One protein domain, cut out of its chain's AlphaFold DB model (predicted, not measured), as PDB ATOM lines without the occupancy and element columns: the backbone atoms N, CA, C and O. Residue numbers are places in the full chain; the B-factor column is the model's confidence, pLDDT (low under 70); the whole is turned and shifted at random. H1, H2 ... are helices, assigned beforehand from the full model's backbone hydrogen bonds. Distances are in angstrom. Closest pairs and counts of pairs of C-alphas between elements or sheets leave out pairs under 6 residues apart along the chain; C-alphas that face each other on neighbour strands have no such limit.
ATOM      1  N   VAL A 113     137.731 216.948 152.772       62.88
ATOM      2  CA  VAL A 113     137.267 215.827 153.598       62.88
ATOM      3  C   VAL A 113     138.184 215.630 154.799       62.88
ATOM      4  O   VAL A 113     139.328 215.191 154.686       62.88
ATOM      5  N   GLY A 114     137.677 215.960 155.987       69.25
ATOM      6  CA  GLY A 114     138.492 215.962 157.202       69.25
ATOM      7  C   GLY A 114     139.712 216.878 157.045       69.25
ATOM      8  O   GLY A 114     139.561 218.066 156.766       69.25
ATOM      9  N   ARG A 115     140.916 216.310 157.206       67.62
ATOM     10  CA  ARG A 115     142.202 217.020 157.069       67.62
ATOM     11  C   ARG A 115     142.770 217.035 155.640       67.62
ATOM     12  O   ARG A 115     143.790 217.670 155.417       67.62
ATOM     13  N   GLY A 116     142.151 216.333 154.686       67.75
ATOM     14  CA  GLY A 116     142.665 216.182 153.320       67.75
ATOM     15  C   GLY A 116     141.687 216.647 152.242       67.75
ATOM     16  O   GLY A 116     140.541 216.999 152.517       67.75
ATOM     17  N   MET A 117     142.135 216.613 150.990       77.12
ATOM     18  CA  MET A 117     141.315 216.908 149.813       77.12
ATOM     19  C   MET A 117     141.100 215.637 148.991       77.12
ATOM     20  O   MET A 117     142.040 214.865 148.796       77.12
ATOM     21  N   ARG A 118     139.873 215.401 148.509       81.50
ATOM     22  CA  ARG A 118     139.620 214.296 147.567       81.50
ATOM     23  C   ARG A 118     140.002 214.703 146.152       81.50
ATOM     24  O   ARG A 118     139.757 215.840 145.759       81.50
ATOM     25  N   LEU A 119     140.495 213.730 145.388       86.50
ATOM     26  CA  LEU A 119     140.583 213.854 143.936       86.50
ATOM     27  C   LEU A 119     139.173 213.955 143.344       86.50
ATOM     28  O   LEU A 119     138.287 213.167 143.705       86.50
ATOM     29  N   THR A 120     138.973 214.923 142.456       83.00
ATOM     30  CA  THR A 120     137.727 215.131 141.707       83.00
ATOM     31  C   THR A 120     137.632 214.184 140.502       83.00
ATOM     32  O   THR A 120     138.557 213.423 140.219       83.00
ATOM     33  N   ALA A 121     136.497 214.196 139.794       79.81
ATOM     34  CA  ALA A 121     136.373 213.471 138.526       79.81
ATOM     35  C   ALA A 121     137.345 214.024 137.467       79.81
ATOM     36  O   ALA A 121     137.956 213.243 136.743       79.81
ATOM     37  N   PHE A 122     137.540 215.347 137.445       80.19
ATOM     38  CA  PHE A 122     138.505 215.984 136.556       80.19
ATOM     39  C   PHE A 122     139.940 215.611 136.931       80.19
ATOM     40  O   PHE A 122     140.664 215.157 136.055       80.19
ATOM     41  N   ASP A 123     140.320 215.683 138.217       85.00
ATOM     42  CA  ASP A 123     141.666 215.296 138.671       85.00
ATOM     43  C   ASP A 123     142.028 213.891 138.148       85.00
ATOM     44  O   ASP A 123     143.135 213.659 137.675       85.00
ATOM     45  N   ARG A 124     141.073 212.949 138.180       88.38
ATOM     46  CA  ARG A 124     141.270 211.583 137.670       88.38
ATOM     47  C   ARG A 124     141.464 211.532 136.160       88.38
ATOM     48  O   ARG A 124     142.342 210.807 135.706       88.38
ATOM     49  N   VAL A 125     140.649 212.251 135.391       85.31
ATOM     50  CA  VAL A 125     140.776 212.317 133.925       85.31
ATOM     51  C   VAL A 125     142.090 212.983 133.526       85.31
ATOM     52  O   VAL A 125     142.784 212.473 132.654       85.31
ATOM     53  N   TYR A 126     142.471 214.058 134.212       83.25
ATOM     54  CA  TYR A 126     143.717 214.770 133.969       83.25
ATOM     55  C   TYR A 126     144.941 213.893 134.248       83.25
ATOM     56  O   TYR A 126     145.852 213.849 133.433       83.25
ATOM     57  N   ILE A 127     144.931 213.100 135.332       88.19
ATOM     58  CA  ILE A 127     145.982 212.096 135.580       88.19
ATOM     59  C   ILE A 127     146.120 211.151 134.379       88.19
ATOM     60  O   ILE A 127     147.237 210.897 133.948       88.19
ATOM     61  N   LYS A 128     145.008 210.648 133.821       87.00
ATOM     62  CA  LYS A 128     145.049 209.765 132.643       87.00
ATOM     63  C   LYS A 128     145.635 210.478 131.425       87.00
ATOM     64  O   LYS A 128     146.536 209.936 130.803       87.00
ATOM     65  N   PHE A 129     145.166 211.689 131.140       83.38
ATOM     66  CA  PHE A 129     145.665 212.510 130.039       83.38
ATOM     67  C   PHE A 129     147.181 212.749 130.136       83.38
ATOM     68  O   PHE A 129     147.905 212.525 129.173       83.38
ATOM     69  N   CYS A 130     147.684 213.119 131.315       85.62
ATOM     70  CA  CYS A 130     149.113 213.329 131.530       85.62
ATOM     71  C   CYS A 130     149.933 212.035 131.426       85.62
ATOM     72  O   CYS A 130     151.055 212.070 130.927       85.62
ATOM     73  N   LEU A 131     149.398 210.896 131.884       87.44
ATOM     74  CA  LEU A 131     150.059 209.595 131.721       87.44
ATOM     75  C   LEU A 131     150.176 209.200 130.245       87.44
ATOM     76  O   LEU A 131     151.219 208.697 129.846       87.44
ATOM     77  N   ASP A 132     149.149 209.480 129.438       85.00
ATOM     78  CA  ASP A 132     149.168 209.229 127.988       85.00
ATOM     79  C   ASP A 132     150.199 210.101 127.259       85.00
ATOM     80  O   ASP A 132     150.696 209.732 126.201       85.00
ATOM     81  N   GLN A 133     150.553 211.242 127.852       83.31
ATOM     82  CA  GLN A 133     151.615 212.133 127.390       83.31
ATOM     83  C   GLN A 133     152.967 211.884 128.092       83.31
ATOM     84  O   GLN A 133     153.866 212.716 128.006       83.31
ATOM     85  N   SER A 134     153.126 210.766 128.809       89.25
ATOM     86  CA  SER A 134     154.372 210.373 129.493       89.25
ATOM     87  C   SER A 134     154.870 211.344 130.579       89.25
ATOM     88  O   SER A 134     156.060 211.374 130.898       89.25
ATOM     89  N   TYR A 135     153.983 212.124 131.203       88.38
ATOM     90  CA  TYR A 135     154.358 212.999 132.320       88.38
ATOM     91  C   TYR A 135     154.716 212.189 133.573       88.38
ATOM     92  O   TYR A 135     154.060 211.209 133.935       88.38
ATOM     93  N   SER A 136     155.711 212.666 134.324       93.88
ATOM     94  CA  SER A 136     156.073 212.064 135.609       93.88
ATOM     95  C   SER A 136     155.027 212.345 136.696       93.88
ATOM     96  O   SER A 136     154.420 213.416 136.760       93.88
ATOM     97  N   ILE A 137     154.897 211.426 137.660       93.81
ATOM     98  CA  ILE A 137     153.999 211.567 138.826       93.81
ATOM     99  C   ILE A 137     154.238 212.891 139.580       93.81
ATOM    100  O   ILE A 137     153.301 213.498 140.104       93.81
ATOM    101  N   ARG A 138     155.493 213.355 139.637       91.81
ATOM    102  CA  ARG A 138     155.856 214.621 140.289       91.81
ATOM    103  C   ARG A 138     155.334 215.830 139.513       91.81
ATOM    104  O   ARG A 138     154.801 216.740 140.142       91.81
ATOM    105  N   GLN A 139     155.447 215.832 138.183       88.56
ATOM    106  CA  GLN A 139     154.898 216.897 137.334       88.56
ATOM    107  C   GLN A 139     153.372 216.962 137.454       88.56
ATOM    108  O   GLN A 139     152.838 218.034 137.725       88.56
ATOM    109  N   ILE A 140     152.697 215.809 137.385       88.56
ATOM    110  CA  ILE A 140     151.238 215.705 137.559       88.56
ATOM    111  C   ILE A 140     150.813 216.262 138.925       88.56
ATOM    112  O   ILE A 140     149.854 217.025 139.033       88.56
ATOM    113  N   GLY A 141     151.552 215.915 139.986       87.75
ATOM    114  CA  GLY A 141     151.315 216.445 141.327       87.75
ATOM    115  C   GLY A 141     151.429 217.970 141.394       87.75
ATOM    116  O   GLY A 141     150.553 218.618 141.964       87.75
ATOM    117  N   ARG A 142     152.461 218.558 140.771       85.62
ATOM    118  CA  ARG A 142     152.635 220.020 140.715       85.62
ATOM    119  C   ARG A 142     151.494 220.696 139.954       85.62
ATOM    120  O   ARG A 142     150.940 221.656 140.474       85.62
ATOM    121  N   GLN A 143     151.104 220.165 138.795       79.00
ATOM    122  CA  GLN A 143     150.018 220.718 137.973       79.00
ATOM    123  C   GLN A 143     148.656 220.670 138.679       79.00
ATOM    124  O   GLN A 143     147.889 221.624 138.608       79.00
ATOM    125  N   LEU A 144     148.360 219.592 139.413       79.06
ATOM    126  CA  LEU A 144     147.094 219.452 140.145       79.06
ATOM    127  C   LEU A 144     147.099 220.092 141.545       79.06
ATOM    128  O   LEU A 144     146.085 220.031 142.245       79.06
ATOM    129  N   GLY A 145     148.233 220.622 142.015       80.50
ATOM    130  CA  GLY A 145     148.388 221.056 143.408       80.50
ATOM    131  C   GLY A 145     148.200 219.903 144.409       80.50
ATOM    132  O   GLY A 145     147.595 220.065 145.473       80.50
ATOM    133  N   ARG A 146     148.659 218.696 144.057       85.38
ATOM    134  CA  ARG A 146     148.545 217.468 144.859       85.38
ATOM    135  C   ARG A 146     149.916 216.907 145.201       85.38
ATOM    136  O   ARG A 146     150.838 216.910 144.394       85.38
ATOM    137  N   HIS A 147     150.026 216.321 146.389       88.94
ATOM    138  CA  HIS A 147     151.248 215.619 146.757       88.94
ATOM    139  C   HIS A 147     151.463 214.393 145.836       88.94
ATOM    140  O   HIS A 147     150.508 213.632 145.637       88.94
ATOM    141  N   PRO A 148     152.685 214.133 145.329       92.19
ATOM    142  CA  PRO A 148     152.966 213.010 144.425       92.19
ATOM    143  C   PRO A 148     152.529 211.645 144.976       92.19
ATOM    144  O   PRO A 148     152.090 210.777 144.225       92.19
ATOM    145  N   SER A 149     152.560 211.461 146.303       92.81
ATOM    146  CA  SER A 149     152.079 210.221 146.930       92.81
ATOM    147  C   SER A 149     150.573 210.000 146.759       92.81
ATOM    148  O   SER A 149     150.123 208.860 146.802       92.81
ATOM    149  N   VAL A 150     149.771 211.062 146.620       91.94
ATOM    150  CA  VAL A 150     148.326 210.948 146.364       91.94
ATOM    151  C   VAL A 150     148.104 210.406 144.960       91.94
ATOM    152  O   VAL A 150     147.317 209.480 144.797       91.94
ATOM    153  N   ILE A 151     148.847 210.931 143.984       93.12
ATOM    154  CA  ILE A 151     148.792 210.505 142.584       93.12
ATOM    155  C   ILE A 151     149.258 209.053 142.448       93.12
ATOM    156  O   ILE A 151     148.516 208.221 141.938       93.12
ATOM    157  N   SER A 152     150.422 208.712 143.011       95.31
ATOM    158  CA  SER A 152     150.942 207.336 143.013       95.31
ATOM    159  C   SER A 152     149.938 206.344 143.610       95.31
ATOM    160  O   SER A 152     149.630 205.329 142.994       95.31
ATOM    161  N   ARG A 153     149.355 206.664 144.774       93.44
ATOM    162  CA  ARG A 153     148.345 205.818 145.429       93.44
ATOM    163  C   ARG A 153     147.027 205.715 144.653       93.44
ATOM    164  O   ARG A 153     146.301 204.744 144.841       93.44
ATOM    165  N   GLU A 154     146.650 206.730 143.879       94.50
ATOM    166  CA  GLU A 154     145.454 206.670 143.030       94.50
ATOM    167  C   GLU A 154     145.688 205.745 141.836       94.50
ATOM    168  O   GLU A 154     144.834 204.907 141.552       94.50
ATOM    169  N   ILE A 155     146.852 205.868 141.190       93.75
ATOM    170  CA  ILE A 155     147.248 205.046 140.045       93.75
ATOM    171  C   ILE A 155     147.346 203.583 140.476       93.75
ATOM    172  O   ILE A 155     146.616 202.748 139.959       93.75
ATOM    173  N   THR A 156     148.141 203.273 141.504       93.75
ATOM    174  CA  THR A 156     148.362 201.881 141.937       93.75
ATOM    175  C   THR A 156     147.080 201.148 142.315       93.75
ATOM    176  O   THR A 156     146.955 199.958 142.055       93.75
ATOM    177  N   ARG A 157     146.093 201.838 142.900       90.88
ATOM    178  CA  ARG A 157     144.815 201.215 143.280       90.88
ATOM    179  C   ARG A 157     143.838 201.036 142.127       90.88
ATOM    180  O   ARG A 157     142.914 200.235 142.252       90.88
ATOM    181  N   ASN A 158     143.962 201.825 141.065       92.56
ATOM    182  CA  ASN A 158     142.968 201.894 139.992       92.56
ATOM    183  C   ASN A 158     143.549 201.604 138.603       92.56
ATOM    184  O   ASN A 158     142.893 201.893 137.600       92.56
ATOM    185  N   SER A 159     144.747 201.026 138.553       90.12
ATOM    186  CA  SER A 159     145.293 200.423 137.346       90.12
ATOM    187  C   SER A 159     144.875 198.958 137.241       90.12
ATOM    188  O   SER A 159     144.852 198.238 138.240       90.12
ATOM    189  N   LEU A 160     144.532 198.535 136.028       86.00
ATOM    190  CA  LEU A 160     144.296 197.144 135.641       86.00
ATOM    191  C   LEU A 160     145.219 196.864 134.455       86.00
ATOM    192  O   LEU A 160     145.310 197.701 133.562       86.00
ATOM    193  N   ASP A 161     145.961 195.759 134.495       87.19
ATOM    194  CA  ASP A 161     146.906 195.364 133.435       87.19
ATOM    195  C   ASP A 161     147.893 196.479 133.033       87.19
ATOM    196  O   ASP A 161     148.228 196.675 131.870       87.19
ATOM    197  N   GLY A 162     148.332 197.272 134.018       85.44
ATOM    198  CA  GLY A 162     149.238 198.407 133.811       85.44
ATOM    199  C   GLY A 162     148.570 199.694 133.308       85.44
ATOM    200  O   GLY A 162     149.197 200.752 133.346       85.44
ATOM    201  N   VAL A 163     147.289 199.663 132.929       87.00
ATOM    202  CA  VAL A 163     146.548 200.823 132.414       87.00
ATOM    203  C   VAL A 163     145.709 201.467 133.516       87.00
ATOM    204  O   VAL A 163     144.913 200.819 134.192       87.00
ATOM    205  N   TYR A 164     145.862 202.779 133.698       90.00
ATOM    206  CA  TYR A 164     145.067 203.544 134.661       90.00
ATOM    207  C   TYR A 164     143.667 203.872 134.112       90.00
ATOM    208  O   TYR A 164     143.532 204.451 133.031       90.00
ATOM    209  N   HIS A 165     142.614 203.566 134.881       85.75
ATOM    210  CA  HIS A 165     141.221 203.759 134.455       85.75
ATOM    211  C   HIS A 165     140.471 204.814 135.300       85.75
ATOM    212  O   HIS A 165     139.955 204.497 136.380       85.75
ATOM    213  N   PRO A 166     140.304 206.061 134.808       83.88
ATOM    214  CA  PRO A 166     139.703 207.151 135.586       83.88
ATOM    215  C   PRO A 166     138.211 206.943 135.890       83.88
ATOM    216  O   PRO A 166     137.736 207.323 136.962       83.88
ATOM    217  N   LEU A 167     137.472 206.299 134.980       82.06
ATOM    218  CA  LEU A 167     136.050 205.992 135.164       82.06
ATOM    219  C   LEU A 167     135.831 205.010 136.323       82.06
ATOM    220  O   LEU A 167     134.994 205.246 137.196       82.06
ATOM    221  N   ILE A 168     136.633 203.941 136.356       84.81
ATOM    222  CA  ILE A 168     136.597 202.922 137.409       84.81
ATOM    223  C   ILE A 168     137.007 203.546 138.746       84.81
ATOM    224  O   ILE A 168     136.324 203.342 139.751       84.81
ATOM    225  N   ALA A 169     138.062 204.366 138.758       87.25
ATOM    226  CA  ALA A 169     138.505 205.093 139.946       87.25
ATOM    227  C   ALA A 169     137.396 205.992 140.526       87.25
ATOM    228  O   ALA A 169     137.134 205.977 141.733       87.25
ATOM    229  N   GLN A 170     136.695 206.742 139.668       85.00
ATOM    230  CA  GLN A 170     135.584 207.596 140.086       85.00
ATOM    231  C   GLN A 170     134.424 206.772 140.656       85.00
ATOM    232  O   GLN A 170     133.887 207.120 141.710       85.00
ATOM    233  N   GLN A 171     134.061 205.672 139.995       82.06
ATOM    234  CA  GLN A 171     132.983 204.794 140.441       82.06
ATOM    235  C   GLN A 171     133.302 204.158 141.802       82.06
ATOM    236  O   GLN A 171     132.515 204.289 142.738       82.06
ATOM    237  N   ARG A 172     134.507 203.597 141.969       85.75
ATOM    238  CA  ARG A 172     134.992 203.059 143.252       85.75
ATOM    239  C   ARG A 172     134.971 204.110 144.361       85.75
ATOM    240  O   ARG A 172     134.592 203.806 145.489       85.75
ATOM    241  N   SER A 173     135.332 205.356 144.053       85.69
ATOM    242  CA  SER A 173     135.282 206.470 145.008       85.69
ATOM    243  C   SER A 173     133.850 206.791 145.456       85.69
ATOM    244  O   SER A 173     133.609 206.989 146.650       85.69
ATOM    245  N   ILE A 174     132.889 206.791 144.523       82.31
ATOM    246  CA  ILE A 174     131.456 206.970 144.812       82.31
ATOM    247  C   ILE A 174     130.937 205.816 145.673       82.31
ATOM    248  O   ILE A 174     130.252 206.053 146.667       82.31
ATOM    249  N   ASP A 175     131.285 204.577 145.335       81.19
ATOM    250  CA  ASP A 175     130.836 203.396 146.072       81.19
ATOM    251  C   ASP A 175     131.426 203.347 147.484       81.19
ATOM    252  O   ASP A 175     130.697 203.152 148.458       81.19
ATOM    253  N   ALA A 176     132.714 203.662 147.635       81.62
ATOM    254  CA  ALA A 176     133.358 203.789 148.939       81.62
ATOM    255  C   ALA A 176     132.766 204.935 149.780       81.62
ATOM    256  O   ALA A 176     132.722 204.847 151.011       81.62
ATOM    257  N   ALA A 177     132.292 206.014 149.146       80.06
ATOM    258  CA  ALA A 177     131.639 207.121 149.842       80.06
ATOM    259  C   ALA A 177     130.284 206.726 150.453       80.06
ATOM    260  O   ALA A 177     129.906 207.303 151.472       80.06
ATOM    261  N   LYS A 178     129.590 205.716 149.902       78.75
ATOM    262  CA  LYS A 178     128.309 205.221 150.441       78.75
ATOM    263  C   LYS A 178     128.447 204.645 151.854       78.75
ATOM    264  O   LYS A 178     127.469 204.664 152.594       78.75
ATOM    265  N   ARG A 179     129.638 204.148 152.227       73.56
ATOM    266  CA  ARG A 179     129.968 203.564 153.546       73.56
ATOM    267  C   ARG A 179     128.809 202.762 154.170       73.56
ATOM    268  O   ARG A 179     128.389 203.082 155.289       73.56
TER     269      ARG A 179
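What this domain is: This is residues 113 to 179 of the 288 residues of the protein "Transposase for insertion sequence element" of Corynebacterium resistens (strain DSM 45100 / JCM 12819 / GTC 2026 / SICGH 158) (UniProt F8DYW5). H1 and H4 make the long axis of this small helical domain: their first parts lie beside each other, and from there the two helices run off opposite ways. H3 stands across both at about a right angle, with H2 packed on its beginning and the last residues of H4, 174 to 177, sticking out with the end of the printed part. The printed part has 67 residues with four named helices, H1, H2, H3 and H4 in that order, and no named strand; the class is all helix. The whole is compact, with a radius of gyration of the C-alphas of 11.6 A, and spans 35 by 29 by 17 A.

Where its parts are: The printed part begins at Val 113, and residues 113 to 120 come before the first helix. H1 covers residues 121 to 132, 17.1 A from first to last C-alpha, and begins with C-alpha 121 at (136.373, 213.471, 138.526). H2 covers residues 137 to 144 and is 10.6 A long. H3 covers residues 148 to 158, 15.6 A, with C-alpha 148 at (152.966, 213.010, 144.425). Residues 159 to 160 then pair with residues 163 to 164, antiparallel, in stretches too short to be named. H4 covers residues 166 to 177, 16.4 A, and ends with C-alpha 177 at (131.639, 207.121, 149.842).

How they stand to each other: H1 and H2 form a helical hairpin and only just touch, with 3 pairs of C-alphas within 8 A; the closest are those of Ile 127 and Ile 140, 6.7 A apart. They run opposite ways at a steep tilt of 41 degrees. H2 touches H3, about perpendicular at 76 degrees, and the closest C-alphas are those of Gly 141 and Pro 148, 4.9 A apart. H1 and H3 are close but not clearly touching, about perpendicular at 90 degrees, with the C-alphas of Ile 127 and Ile 151 closest at 7.7 A. H4 touches H3 with residues 166 to 169 alone, about perpendicular at 88 degrees; the closest C-alphas are those of Asn 158 and Ala 169, 5.5 A apart. H4 touches H1 with residues 166 to 170 alone, and the closest C-alphas, those of Arg 124 and Pro 166, are 5.1 A apart. H1 and H4 run opposite ways at a shallow tilt of 33 degrees, only just short of steep. H2 and H4 are apart. Every O i to N i+4 pair is within hydrogen-bond range in H1, H2 and H4, and 6 of 7 are in H3.

The domain as a whole: The two C-alphas farthest apart are those of Gln 133 and Arg 179, at 35.0 A. The printed part has no cut. The links H1 to H2 and H2 to H3 are tight, and H3 to H4 is short. Residues 174 to 179 stand free, of which 174 to 177 belong to H4. The mean pLDDT of the printed part is 85.2, and residues 113 to 116 are under 70.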